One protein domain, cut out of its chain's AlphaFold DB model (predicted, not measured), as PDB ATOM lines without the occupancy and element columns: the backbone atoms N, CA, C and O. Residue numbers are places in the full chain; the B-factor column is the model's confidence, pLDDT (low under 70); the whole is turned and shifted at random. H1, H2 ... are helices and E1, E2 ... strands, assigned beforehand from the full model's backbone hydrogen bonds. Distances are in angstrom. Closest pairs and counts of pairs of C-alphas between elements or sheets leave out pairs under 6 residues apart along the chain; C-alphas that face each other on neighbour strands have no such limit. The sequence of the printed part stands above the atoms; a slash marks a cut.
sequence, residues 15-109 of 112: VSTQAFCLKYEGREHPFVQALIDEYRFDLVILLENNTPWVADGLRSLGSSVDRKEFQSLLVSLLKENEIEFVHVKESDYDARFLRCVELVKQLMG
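This is residues 15 to 109 of the 112 residues of the protein "NadR transcriptional regulator / Nicotinamide-nucleotide adenylyltransferase" of Klebsiella pneumoniae (UniProt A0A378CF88). A small parallel sheet, E1 and E2, lies between H4 and H3; the hairpin H1 and H2 packs on H3 through H1. Along the 95 printed residues, mostly helix, come H1 H2 E1 H3 E2 H4. It is only just compact, close to loose: radius of gyration of the C-alphas 14.6 A, spans 37 by 33 by 21 A.

Look at parallel neighbours E1, residues 45 to 47, and E2, residues 86 to 88; N 46 and O 86, 2.9 A, are within hydrogen-bond range. With H3, residues 64 to 80, they form a strand-helix-strand unit, its crossover right-handed. H1, residues 15 to 25, touches H3 at a steep tilt of 55 degrees, closest C-alphas Ala 19 and Leu 74, 6.3 A. Every helix O i to N i+4 pair is within hydrogen-bond range.

Find H1's C-alpha 15 at (180.815, 192.803, 84.394), H2 at residues 30 to 38, and H4 at residues 93 to 107, where C-alpha 107 is at (179.293, 186.365, 64.355).

E1 to H3 is a long link; no printed residue is under pLDDT 70.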
ATOM      1  N   VAL A  15     181.167 193.872  83.438       97.44
ATOM      2  CA  VAL A  15     180.815 192.803  84.394       97.44
ATOM      3  C   VAL A  15     182.047 192.345  85.162       97.44
ATOM      4  O   VAL A  15     182.008 192.208  86.382       97.44
ATOM      5  N   SER A  16     183.175 192.189  84.471       96.19
ATOM      6  CA  SER A  16     184.450 191.836  85.100       96.19
ATOM      7  C   SER A  16     184.902 192.902  86.102       96.19
ATOM      8  O   SER A  16     185.352 192.584  87.203       96.19
ATOM      9  N   THR A  17     184.709 194.180  85.763       96.31
ATOM     10  CA  THR A  17     184.961 195.297  86.688       96.31
ATOM     11  C   THR A  17     184.041 195.222  87.911       96.31
ATOM     12  O   THR A  17     184.506 195.362  89.043       96.31
ATOM     13  N   GLN A  18     182.753 194.933  87.709       97.88
ATOM     14  CA  GLN A  18     181.771 194.798  88.786       97.88
ATOM     15  C   GLN A  18     182.096 193.619  89.717       97.88
ATOM     16  O   GLN A  18     181.993 193.752  90.941       97.88
ATOM     17  N   ALA A  19     182.570 192.504  89.155       96.81
ATOM     18  CA  ALA A  19     183.052 191.347  89.901       96.81
ATOM     19  C   ALA A  19     184.261 191.695  90.780       96.81
ATOM     20  O   ALA A  19     184.342 191.261  91.930       96.81
ATOM     21  N   PHE A  20     185.188 192.518  90.278       95.00
ATOM     22  CA  PHE A  20     186.316 192.995  91.078       95.00
ATOM     23  C   PHE A  20     185.896 193.959  92.188       95.00
ATOM     24  O   PHE A  20     186.408 193.828  93.300       95.00
ATOM     25  N   CYS A  21     184.942 194.866  91.944       96.06
ATOM     26  CA  CYS A  21     184.363 195.684  93.013       96.06
ATOM     27  C   CYS A  21     183.789 194.802  94.130       96.06
ATOM     28  O   CYS A  21     184.108 195.000  95.298       96.06
ATOM     29  N   LEU A  22     183.024 193.766  93.781       95.75
ATOM     30  CA  LEU A  22     182.496 192.821  94.765       95.75
ATOM     31  C   LEU A  22     183.605 192.067  95.510       95.75
ATOM     32  O   LEU A  22     183.562 191.980  96.735       95.75
ATOM     33  N   LYS A  23     184.616 191.547  94.803       92.62
ATOM     34  CA  LYS A  23     185.686 190.746  95.420       92.62
ATOM     35  C   LYS A  23     186.591 191.563  96.346       92.62
ATOM     36  O   LYS A  23     187.019 191.024  97.365       92.62
ATOM     37  N   TYR A  24     186.906 192.812  96.002       92.06
ATOM     38  CA  TYR A  24     187.868 193.630  96.752       92.06
ATOM     39  C   TYR A  24     187.226 194.642  97.698       92.06
ATOM     40  O   TYR A  24     187.746 194.856  98.789       92.06
ATOM     41  N   GLU A  25     186.091 195.222  97.315       94.50
ATOM     42  CA  GLU A  25     185.403 196.261  98.093       94.50
ATOM     43  C   GLU A  25     184.170 195.720  98.832       94.50
ATOM     44  O   GLU A  25     183.541 196.443  99.606       94.50
ATOM     45  N   GLY A  26     183.788 194.459  98.587       95.81
ATOM     46  CA  GLY A  26     182.639 193.813  99.226       95.81
ATOM     47  C   GLY A  26     181.282 194.383  98.806       95.81
ATOM     48  O   GLY A  26     180.277 194.094  99.456       95.81
ATOM     49  N   ARG A  27     181.234 195.219  97.762       96.31
ATOM     50  CA  ARG A  27     180.008 195.879  97.299       96.31
ATOM     51  C   ARG A  27     180.037 196.173  95.810       96.31
ATOM     52  O   ARG A  27     181.100 196.362  95.216       96.31
ATOM     53  N   GLU A  28     178.849 196.291  95.238       96.88
ATOM     54  CA  GLU A  28     178.704 196.750  93.866       96.88
ATOM     55  C   GLU A  28     178.934 198.256  93.728       96.88
ATOM     56  O   GLU A  28     178.877 199.008  94.709       96.88
ATOM     57  N   HIS A  29     179.199 198.706  92.498       97.56
ATOM     58  CA  HIS A  29     179.386 200.120  92.217       97.56
ATOM     59  C   HIS A  29     178.306 200.597  91.237       97.56
ATOM     60  O   HIS A  29     178.338 200.210  90.071       97.56
ATOM     61  N   PRO A  30     177.398 201.507  91.635       97.12
ATOM     62  CA  PRO A  30     176.224 201.857  90.829       97.12
ATOM     63  C   PRO A  30     176.585 202.449  89.460       97.12
ATOM     64  O   PRO A  30     175.878 202.241  88.484       97.12
ATOM     65  N   PHE A  31     177.713 203.159  89.366       97.69
ATOM     66  CA  PHE A  31     178.212 203.638  88.074       97.69
ATOM     67  C   PHE A  31     178.645 202.499  87.142       97.69
ATOM     68  O   PHE A  31     178.401 202.582  85.949       97.69
ATOM     69  N   VAL A  32     179.267 201.438  87.668       97.69
ATOM     70  CA  VAL A  32     179.676 200.288  86.848       97.69
ATOM     71  C   VAL A  32     178.439 199.516  86.401       97.69
ATOM     72  O   VAL A  32     178.353 199.170  85.229       97.69
ATOM     73  N   GLN A  33     177.447 199.357  87.282       98.19
ATOM     74  CA  GLN A  33     176.150 198.792  86.912       98.19
ATOM     75  C   GLN A  33     175.488 199.574  85.766       98.19
ATOM     76  O   GLN A  33     175.108 198.983  84.762       98.19
ATOM     77  N   ALA A  34     175.462 200.908  85.840       97.88
ATOM     78  CA  ALA A  34     174.933 201.730  84.752       97.88
ATOM     79  C   ALA A  34     175.685 201.532  83.417       97.88
ATOM     80  O   ALA A  34     175.079 201.617  82.353       97.88
ATOM     81  N   LEU A  35     176.995 201.248  83.450       97.75
ATOM     82  CA  LEU A  35     177.764 200.914  82.244       97.75
ATOM     83  C   LEU A  35     177.422 199.520  81.697       97.75
ATOM     84  O   LEU A  35     177.407 199.348  80.482       97.75
ATOM     85  N   ILE A  36     177.141 198.541  82.564       97.62
ATOM     86  CA  ILE A  36     176.673 197.207  82.150       97.62
ATOM     87  C   ILE A  36     175.311 197.312  81.452       97.62
ATOM     88  O   ILE A  36     175.091 196.675  80.421       97.62
ATOM     89  N   ASP A  37     174.417 198.143  81.987       96.25
ATOM     90  CA  ASP A  37     173.076 198.328  81.436       96.25
ATOM     91  C   ASP A  37     173.110 199.024  80.064       96.25
ATOM     92  O   ASP A  37     172.385 198.624  79.152       96.25
ATOM     93  N   GLU A  38     173.979 200.028  79.904       96.75
ATOM     94  CA  GLU A  38     174.095 200.838  78.684       96.75
ATOM     95  C   GLU A  38     174.865 200.126  77.556       96.75
ATOM     96  O   GLU A  38     174.486 200.212  76.386       96.75
ATOM     97  N   TYR A  39     175.960 199.429  77.874       93.69
ATOM     98  CA  TYR A  39     176.867 198.868  76.870       93.69
ATOM     99  C   TYR A  39     176.701 197.355  76.728       93.69
ATOM    100  O   TYR A  39     177.231 196.571  77.515       93.69
ATOM    101  N   ARG A  40     176.022 196.939  75.654       94.44
ATOM    102  CA  ARG A  40     175.869 195.529  75.265       94.44
ATOM    103  C   ARG A  40     176.840 195.139  74.148       94.44
ATOM    104  O   ARG A  40     177.190 195.960  73.300       94.44
ATOM    105  N   PHE A  41     177.261 193.875  74.157       95.44
ATOM    106  CA  PHE A  41     178.165 193.288  73.165       95.44
ATOM    107  C   PHE A  41     177.438 192.221  72.348       95.44
ATOM    108  O   PHE A  41     176.633 191.474  72.897       95.44
ATOM    109  N   ASP A  42     177.767 192.112  71.059       96.06
ATOM    110  CA  ASP A  42     177.155 191.125  70.158       96.06
ATOM    111  C   ASP A  42     177.581 189.681  70.471       96.06
ATOM    112  O   ASP A  42     176.865 188.727  70.181       96.06
ATOM    113  N   LEU A  43     178.773 189.512  71.050       96.94
ATOM    114  CA  LEU A  43     179.324 188.222  71.444       96.94
ATOM    115  C   LEU A  43     180.150 188.382  72.718       96.94
ATOM    116  O   LEU A  43     181.189 189.042  72.715       96.94
ATOM    117  N   VAL A  44     179.713 187.721  73.789       97.94
ATOM    118  CA  VAL A  44     180.469 187.600  75.039       97.94
ATOM    119  C   VAL A  44     181.016 186.182  75.146       97.94
ATOM    120  O   VAL A  44     180.269 185.202  75.118       97.94
ATOM    121  N   ILE A  45     182.337 186.065  75.267       98.00
ATOM    122  CA  ILE A  45     183.028 184.784  75.431       98.00
ATOM    123  C   ILE A  45     183.579 184.714  76.852       98.00
ATOM    124  O   ILE A  45     184.487 185.462  77.209       98.00
ATOM    125  N   LEU A  46     183.062 183.779  77.646       97.69
ATOM    126  CA  LEU A  46     183.611 183.457  78.959       97.69
ATOM    127  C   LEU A  46     184.590 182.290  78.821       97.69
ATOM    128  O   LEU A  46     184.205 181.202  78.392       97.69
ATOM    129  N   LEU A  47     185.844 182.499  79.214       96.19
ATOM    130  CA  LEU A  47     186.864 181.452  79.211       96.19
ATOM    131  C   LEU A  47     186.908 180.742  80.569       96.19
ATOM    132  O   LEU A  47     187.016 181.388  81.609       96.19
ATOM    133  N   GLU A  48     186.873 179.410  80.564       94.50
ATOM    134  CA  GLU A  48     187.021 178.609  81.782       94.50
ATOM    135  C   GLU A  48     188.431 178.751  82.374       94.50
ATOM    136  O   GLU A  48     189.451 178.808  81.667       94.50
ATOM    137  N   ASN A  49     188.509 178.737  83.704       88.62
ATOM    138  CA  ASN A  49     189.750 178.918  84.456       88.62
ATOM    139  C   ASN A  49     190.598 177.629  84.568       88.62
ATOM    140  O   ASN A  49     191.340 177.427  85.529       88.62
ATOM    141  N   ASN A  50     190.512 176.736  83.588       87.94
ATOM    142  CA  ASN A  50     191.178 175.432  83.601       87.94
ATOM    143  C   ASN A  50     192.552 175.414  82.902       87.94
ATOM    144  O   ASN A  50     193.162 174.352  82.800       87.94
ATOM    145  N   THR A  51     193.073 176.569  82.481       84.88
ATOM    146  CA  THR A  51     194.474 176.715  82.059       84.88
ATOM    147  C   THR A  51     195.396 176.983  83.255       84.88
ATOM    148  O   THR A  51     194.935 177.500  84.288       84.88
ATOM    149  N   PRO A  52     196.699 176.645  83.151       83.31
ATOM    150  CA  PRO A  52     197.674 176.920  84.201       83.31
ATOM    151  C   PRO A  52     197.702 178.403  84.573       83.31
ATOM    152  O   PRO A  52     197.825 179.274  83.710       83.31
ATOM    153  N   TRP A  53     197.612 178.689  85.870       81.62
ATOM    154  CA  TRP A  53     197.841 180.037  86.371       81.62
ATOM    155  C   TRP A  53     199.347 180.309  86.381       81.62
ATOM    156  O   TRP A  53     200.125 179.490  86.868       81.62
ATOM    157  N   VAL A  54     199.757 181.444  85.825       81.31
ATOM    158  CA  VAL A  54     201.165 181.840  85.728       81.31
ATOM    159  C   VAL A  54     201.344 183.112  86.554       81.31
ATOM    160  O   VAL A  54     200.567 184.048  86.416       81.31
ATOM    161  N   ALA A  55     202.337 183.161  87.437       81.88
ATOM    162  CA  ALA A  55     202.642 184.386  88.169       81.88
ATOM    163  C   ALA A  55     203.411 185.338  87.244       81.88
ATOM    164  O   ALA A  55     204.565 185.072  86.926       81.88
ATOM    165  N   ASP A  56     202.793 186.435  86.813       79.81
ATOM    166  CA  ASP A  56     203.456 187.492  86.027       79.81
ATOM    167  C   ASP A  56     203.665 188.793  86.818       79.81
ATOM    168  O   ASP A  56     204.104 189.796  86.265       79.81
ATOM    169  N   GLY A  57     203.356 188.778  88.117       77.12
ATOM    170  CA  GLY A  57     203.475 189.938  89.002       77.12
ATOM    171  C   GLY A  57     202.319 190.938  88.906       77.12
ATOM    172  O   GLY A  57     202.269 191.854  89.720       77.12
ATOM    173  N   LEU A  58     201.383 190.752  87.970       74.06
ATOM    174  CA  LEU A  58     200.201 191.605  87.799       74.06
ATOM    175  C   LEU A  58     198.904 190.882  88.181       74.06
ATOM    176  O   LEU A  58     197.932 191.521  88.580       74.06
ATOM    177  N   ARG A  59     198.882 189.548  88.085       75.56
ATOM    178  CA  ARG A  59     197.714 188.734  88.436       75.56
ATOM    179  C   ARG A  59     197.559 188.514  89.939       75.56
ATOM    180  O   ARG A  59     198.467 188.043  90.623       75.56
ATOM    181  N   SER A  60     196.347 188.753  90.421       73.94
ATOM    182  CA  SER A  60     195.838 188.347  91.731       73.94
ATOM    183  C   SER A  60     194.986 187.065  91.614       73.94
ATOM    184  O   SER A  60     194.815 186.524  90.521       73.94
ATOM    185  N   LEU A  61     194.473 186.537  92.737       78.62
ATOM    186  CA  LEU A  61     193.582 185.358  92.772       78.62
ATOM    187  C   LEU A  61     194.203 184.088  92.157       78.62
ATOM    188  O   LEU A  61     193.589 183.404  91.343       78.62
ATOM    189  N   GLY A  62     195.446 183.766  92.526       75.81
ATOM    190  CA  GLY A  62     196.164 182.614  91.965       75.81
ATOM    191  C   GLY A  62     195.772 181.248  92.532       75.81
ATOM    192  O   GLY A  62     196.112 180.225  91.937       75.81
ATOM    193  N   SER A  63     195.060 181.198  93.665       83.88
ATOM    194  CA  SER A  63     194.667 179.925  94.277       83.88
ATOM    195  C   SER A  63     193.557 179.239  93.472       83.88
ATOM    196  O   SER A  63     192.699 179.883  92.870       83.88
ATOM    197  N   SER A  64     193.542 177.905  93.458       83.12
ATOM    198  CA  SER A  64     192.513 177.143  92.736       83.12
ATOM    199  C   SER A  64     191.096 177.396  93.265       83.12
ATOM    200  O   SER A  64     190.139 177.292  92.500       83.12
ATOM    201  N   VAL A  65     190.964 177.735  94.550       87.25
ATOM    202  CA  VAL A  65     189.691 178.090  95.189       87.25
ATOM    203  C   VAL A  65     189.254 179.480  94.743       87.25
ATOM    204  O   VAL A  65     188.171 179.610  94.176       87.25
ATOM    205  N   ASP A  66     190.127 180.483  94.876       88.06
ATOM    206  CA  ASP A  66     189.821 181.865  94.487       88.06
ATOM    207  C   ASP A  66     189.418 181.969  93.018       88.06
ATOM    208  O   ASP A  66     188.473 182.675  92.676       88.06
ATOM    209  N   ARG A  67     190.101 181.225  92.140       89.69
ATOM    210  CA  ARG A  67     189.769 181.196  90.713       89.69
ATOM    211  C   ARG A  67     188.367 180.654  90.470       89.69
ATOM    212  O   ARG A  67     187.648 181.205  89.641       89.69
ATOM    213  N   LYS A  68     187.978 179.570  91.150       91.06
ATOM    214  CA  LYS A  68     186.649 178.950  90.996       91.06
ATOM    215  C   LYS A  68     185.541 179.835  91.549       91.06
ATOM    216  O   LYS A  68     184.487 179.943  90.923       91.06
ATOM    217  N   GLU A  69     185.780 180.470  92.690       93.19
ATOM    218  CA  GLU A  69     184.848 181.438  93.266       93.19
ATOM    219  C   GLU A  69     184.655 182.629  92.332       93.19
ATOM    220  O   GLU A  69     183.522 182.991  92.028       93.19
ATOM    221  N   PHE A  70     185.750 183.183  91.803       94.12
ATOM    222  CA  PHE A  70     185.681 184.304  90.872       94.12
ATOM    223  C   PHE A  70     184.986 183.927  89.556       94.12
ATOM    224  O   PHE A  70     184.147 184.680  89.075       94.12
ATOM    225  N   GLN A  71     185.245 182.730  89.014       95.50
ATOM    226  CA  GLN A  71     184.518 182.214  87.846       95.50
ATOM    227  C   GLN A  71     183.014 182.108  88.122       95.50
ATOM    228  O   GLN A  71     182.196 182.480  87.284       95.50
ATOM    229  N   SER A  72     182.644 181.610  89.304       96.31
ATOM    230  CA  SER A  72     181.240 181.472  89.701       96.31
ATOM    231  C   SER A  72     180.557 182.834  89.834       96.31
ATOM    232  O   SER A  72     179.419 182.977  89.393       96.31
ATOM    233  N   LEU A  73     181.273 183.829  90.368       96.75
ATOM    234  CA  LEU A  73     180.816 185.216  90.463       96.75
ATOM    235  C   LEU A  73     180.620 185.861  89.083       96.75
ATOM    236  O   LEU A  73     179.600 186.492  88.841       96.75
ATOM    237  N   LEU A  74     181.558 185.678  88.148       97.31
ATOM    238  CA  LEU A  74     181.387 186.173  86.776       97.31
ATOM    239  C   LEU A  74     180.147 185.560  86.116       97.31
ATOM    240  O   LEU A  74     179.349 186.269  85.510       97.31
ATOM    241  N   VAL A  75     179.955 184.245  86.266       97.88
ATOM    242  CA  VAL A  75     178.780 183.547  85.722       97.88
ATOM    243  C   VAL A  75     177.481 184.044  86.355       97.88
ATOM    244  O   VAL A  75     176.484 184.149  85.639       97.88
ATOM    245  N   SER A  76     177.449 184.310  87.665       98.12
ATOM    246  CA  SER A  76     176.241 184.828  88.316       98.12
ATOM    247  C   SER A  76     175.913 186.228  87.814       98.12
ATOM    248  O   SER A  76     174.797 186.435  87.352       98.12
ATOM    249  N   LEU A  77     176.897 187.131  87.768       98.00
ATOM    250  CA  LEU A  77     176.690 188.501  87.300       98.00
ATOM    251  C   LEU A  77     176.257 188.555  85.833       98.00
ATOM    252  O   LEU A  77     175.341 189.301  85.502       98.00
ATOM    253  N   LEU A  78     176.850 187.742  84.951       98.25
ATOM    254  CA  LEU A  78     176.411 187.654  83.552       98.25
ATOM    255  C   LEU A  78     174.934 187.243  83.449       98.25
ATOM    256  O   LEU A  78     174.183 187.823  82.669       98.25
ATOM    257  N   LYS A  79     174.502 186.267  84.258       98.12
ATOM    258  CA  LYS A  79     173.106 185.804  84.282       98.12
ATOM    259  C   LYS A  79     172.154 186.832  84.884       98.12
ATOM    260  O   LYS A  79     171.077 187.034  84.338       98.12
ATOM    261  N   GLU A  80     172.535 187.451  85.995       97.75
ATOM    262  CA  GLU A  80     171.743 188.471  86.694       97.75
ATOM    263  C   GLU A  80     171.509 189.708  85.820       97.75
ATOM    264  O   GLU A  80     170.441 190.304  85.882       97.75
ATOM    265  N   ASN A  81     172.473 190.041  84.958       97.62
ATOM    266  CA  ASN A  81     172.387 191.148  84.003       97.62
ATOM    267  C   ASN A  81     171.780 190.752  82.643       97.62
ATOM    268  O   ASN A  81     171.800 191.550  81.697       97.62
ATOM    269  N   GLU A  82     171.265 189.523  82.524       97.75
ATOM    270  CA  GLU A  82     170.652 188.988  81.302       97.75
ATOM    271  C   GLU A  82     171.581 189.105  80.079       97.75
ATOM    272  O   GLU A  82     171.173 189.475  78.979       97.75
ATOM    273  N   ILE A  83     172.874 188.844  80.280       97.69
ATOM    274  CA  ILE A  83     173.879 188.857  79.216       97.69
ATOM    275  C   ILE A  83     174.015 187.439  78.672       97.69
ATOM    276  O   ILE A  83     174.390 186.513  79.394       97.69
ATOM    277  N   GLU A  84     173.742 187.265  77.381       97.38
ATOM    278  CA  GLU A  84     174.036 186.014  76.689       97.38
ATOM    279  C   GLU A  84     175.548 185.858  76.503       97.38
ATOM    280  O   GLU A  84     176.237 186.769  76.042       97.38
ATOM    281  N   PHE A  85     176.078 184.688  76.861       98.00
ATOM    282  CA  PHE A  85     177.502 184.395  76.731       98.00
ATOM    283  C   PHE A  85     177.747 182.946  76.322       98.00
ATOM    284  O   PHE A  85     177.002 182.029  76.680       98.00
ATOM    285  N   VAL A  86     178.858 182.725  75.621       98.00
ATOM    286  CA  VAL A  86     179.359 181.387  75.304       98.00
ATOM    287  C   VAL A  86     180.472 181.031  76.281       98.00
ATOM    288  O   VAL A  86     181.511 181.688  76.323       98.00
ATOM    289  N   HIS A  87     180.270 179.968  77.062       97.75
ATOM    290  CA  HIS A  87     181.286 179.458  77.982       97.75
ATOM    291  C   HIS A  87     182.194 178.440  77.277       97.75
ATOM    292  O   HIS A  87     181.797 177.297  77.044       97.75
ATOM    293  N   VAL A  88     183.420 178.857  76.965       97.38
ATOM    294  CA  VAL A  88     184.472 178.043  76.341       97.38
ATOM    295  C   VAL A  88     185.229 177.293  77.438       97.38
ATOM    296  O   VAL A  88     185.843 177.909  78.312       97.38
ATOM    297  N   LYS A  89     185.153 175.959  77.417       95.56
ATOM    298  CA  LYS A  89     185.626 175.067  78.497       95.56
ATOM    299  C   LYS A  89     186.871 174.269  78.129       95.56
ATOM    300  O   LYS A  89     187.360 173.479  78.931       95.56
ATOM    301  N   GLU A  90     187.389 174.455  76.930       93.81
ATOM    302  CA  GLU A  90     188.593 173.822  76.423       93.81
ATOM    303  C   GLU A  90     189.790 174.194  77.316       93.81
ATOM    304  O   GLU A  90     190.070 175.373  77.564       93.81
ATOM    305  N   SER A  91     190.484 173.176  77.834       89.44
ATOM    306  CA  SER A  91     191.645 173.337  78.724       89.44
ATOM    307  C   SER A  91     192.959 173.561  77.979       89.44
ATOM    308  O   SER A  91     193.928 174.029  78.572       89.44
ATOM    309  N   ASP A  92     192.996 173.193  76.700       92.19
ATOM    310  CA  ASP A  92     194.136 173.384  75.810       92.19
ATOM    311  C   ASP A  92     194.066 174.751  75.109       92.19
ATOM    312  O   ASP A  92     192.985 175.200  74.715       92.19
ATOM    313  N   TYR A  93     195.216 175.418  74.965       90.31
ATOM    314  CA  TYR A  93     195.289 176.766  74.396       90.31
ATOM    315  C   TYR A  93     194.910 176.790  72.913       90.31
ATOM    316  O   TYR A  93     194.167 177.686  72.506       90.31
ATOM    317  N   ASP A  94     195.359 175.809  72.128       93.94
ATOM    318  CA  ASP A  94     195.089 175.758  70.690       93.94
ATOM    319  C   ASP A  94     193.610 175.457  70.437       93.94
ATOM    320  O   ASP A  94     192.950 176.164  69.673       93.94
ATOM    321  N   ALA A  95     193.050 174.470  71.141       94.50
ATOM    322  CA  ALA A  95     191.627 174.144  71.053       94.50
ATOM    323  C   ALA A  95     190.736 175.333  71.454       94.50
ATOM    324  O   ALA A  95     189.775 175.660  70.754       94.50
ATOM    325  N   ARG A  96     191.083 176.029  72.544       95.69
ATOM    326  CA  ARG A  96     190.380 177.235  73.002       95.69
ATOM    327  C   ARG A  96     190.449 178.361  71.975       95.69
ATOM    328  O   ARG A  96     189.439 179.009  71.708       95.69
ATOM    329  N   PHE A  97     191.629 178.596  71.406       96.00
ATOM    330  CA  PHE A  97     191.826 179.608  70.375       96.00
ATOM    331  C   PHE A  97     190.976 179.305  69.138       96.00
ATOM    332  O   PHE A  97     190.210 180.164  68.702       96.00
ATOM    333  N   LEU A  98     191.043 178.075  68.620       96.81
ATOM    334  CA  LEU A  98     190.248 177.643  67.469       96.81
ATOM    335  C   LEU A  98     188.746 177.783  67.733       96.81
ATOM    336  O   LEU A  98     188.023 178.276  66.866       96.81
ATOM    337  N   ARG A  99     188.289 177.439  68.943       97.00
ATOM    338  CA  ARG A  99     186.893 177.631  69.345       97.00
ATOM    339  C   ARG A  99     186.486 179.105  69.320       97.00
ATOM    340  O   ARG A  99     185.425 179.433  68.798       97.00
ATOM    341  N   CYS A 100     187.321 180.008  69.833       97.00
ATOM    342  CA  CYS A 100     187.038 181.446  69.795       97.00
ATOM    343  C   CYS A 100     187.013 181.991  68.358       97.00
ATOM    344  O   CYS A 100     186.137 182.783  68.020       97.00
ATOM    345  N   VAL A 101     187.931 181.538  67.497       96.25
ATOM    346  CA  VAL A 101     187.948 181.902  66.069       96.25
ATOM    347  C   VAL A 101     186.656 181.469  65.378       96.25
ATOM    348  O   VAL A 101     186.091 182.240  64.604       96.25
ATOM    349  N   GLU A 102     186.167 180.261  65.659       96.62
ATOM    350  CA  GLU A 102     184.900 179.763  65.119       96.62
ATOM    351  C   GLU A 102     183.719 180.658  65.521       96.62
ATOM    352  O   GLU A 102     182.934 181.056  64.661       96.62
ATOM    353  N   LEU A 103     183.629 181.037  66.801       97.06
ATOM    354  CA  LEU A 103     182.569 181.917  67.307       97.06
ATOM    355  C   LEU A 103     182.584 183.294  66.626       97.06
ATOM    356  O   LEU A 103     181.535 183.820  66.262       97.06
ATOM    357  N   VAL A 104     183.769 183.864  66.399       95.94
ATOM    358  CA  VAL A 104     183.903 185.150  65.698       95.94
ATOM    359  C   VAL A 104     183.507 185.028  64.226       95.94
ATOM    360  O   VAL A 104     182.818 185.903  63.707       95.94
ATOM    361  N   LYS A 105     183.887 183.941  63.543       94.12
ATOM    362  CA  LYS A 105     183.456 183.694  62.155       94.12
ATOM    363  C   LYS A 105     181.938 183.570  62.042       94.12
ATOM    364  O   LYS A 105     181.346 184.153  61.134       94.12
ATOM    365  N   GLN A 106     181.310 182.874  62.992       94.12
ATOM    366  CA  GLN A 106     179.852 182.768  63.086       94.12
ATOM    367  C   GLN A 106     179.200 184.142  63.278       94.12
ATOM    368  O   GLN A 106     178.257 184.463  62.557       94.12
ATOM    369  N   LEU A 107     179.743 184.980  64.170       93.81
ATOM    370  CA  LEU A 107     179.293 186.365  64.355       93.81
ATOM    371  C   LEU A 107     179.400 187.187  63.060       93.81
ATOM    372  O   LEU A 107     178.517 187.981  62.748       93.81
ATOM    373  N   MET A 108     180.464 186.981  62.282       91.62
ATOM    374  CA  MET A 108     180.682 187.663  61.002       91.62
ATOM    375  C   MET A 108     179.819 187.119  59.849       91.62
ATOM    376  O   MET A 108     179.869 187.671  58.749       91.62
ATOM    377  N   GLY A 109     179.035 186.058  60.073       87.12
ATOM    378  CA  GLY A 109     178.228 185.411  59.038       87.12
ATOM    379  C   GLY A 109     179.045 184.614  58.015       87.12
ATOM    380  O   GLY A 109     178.532 184.282  56.947       87.12
TER     381      GLY A 109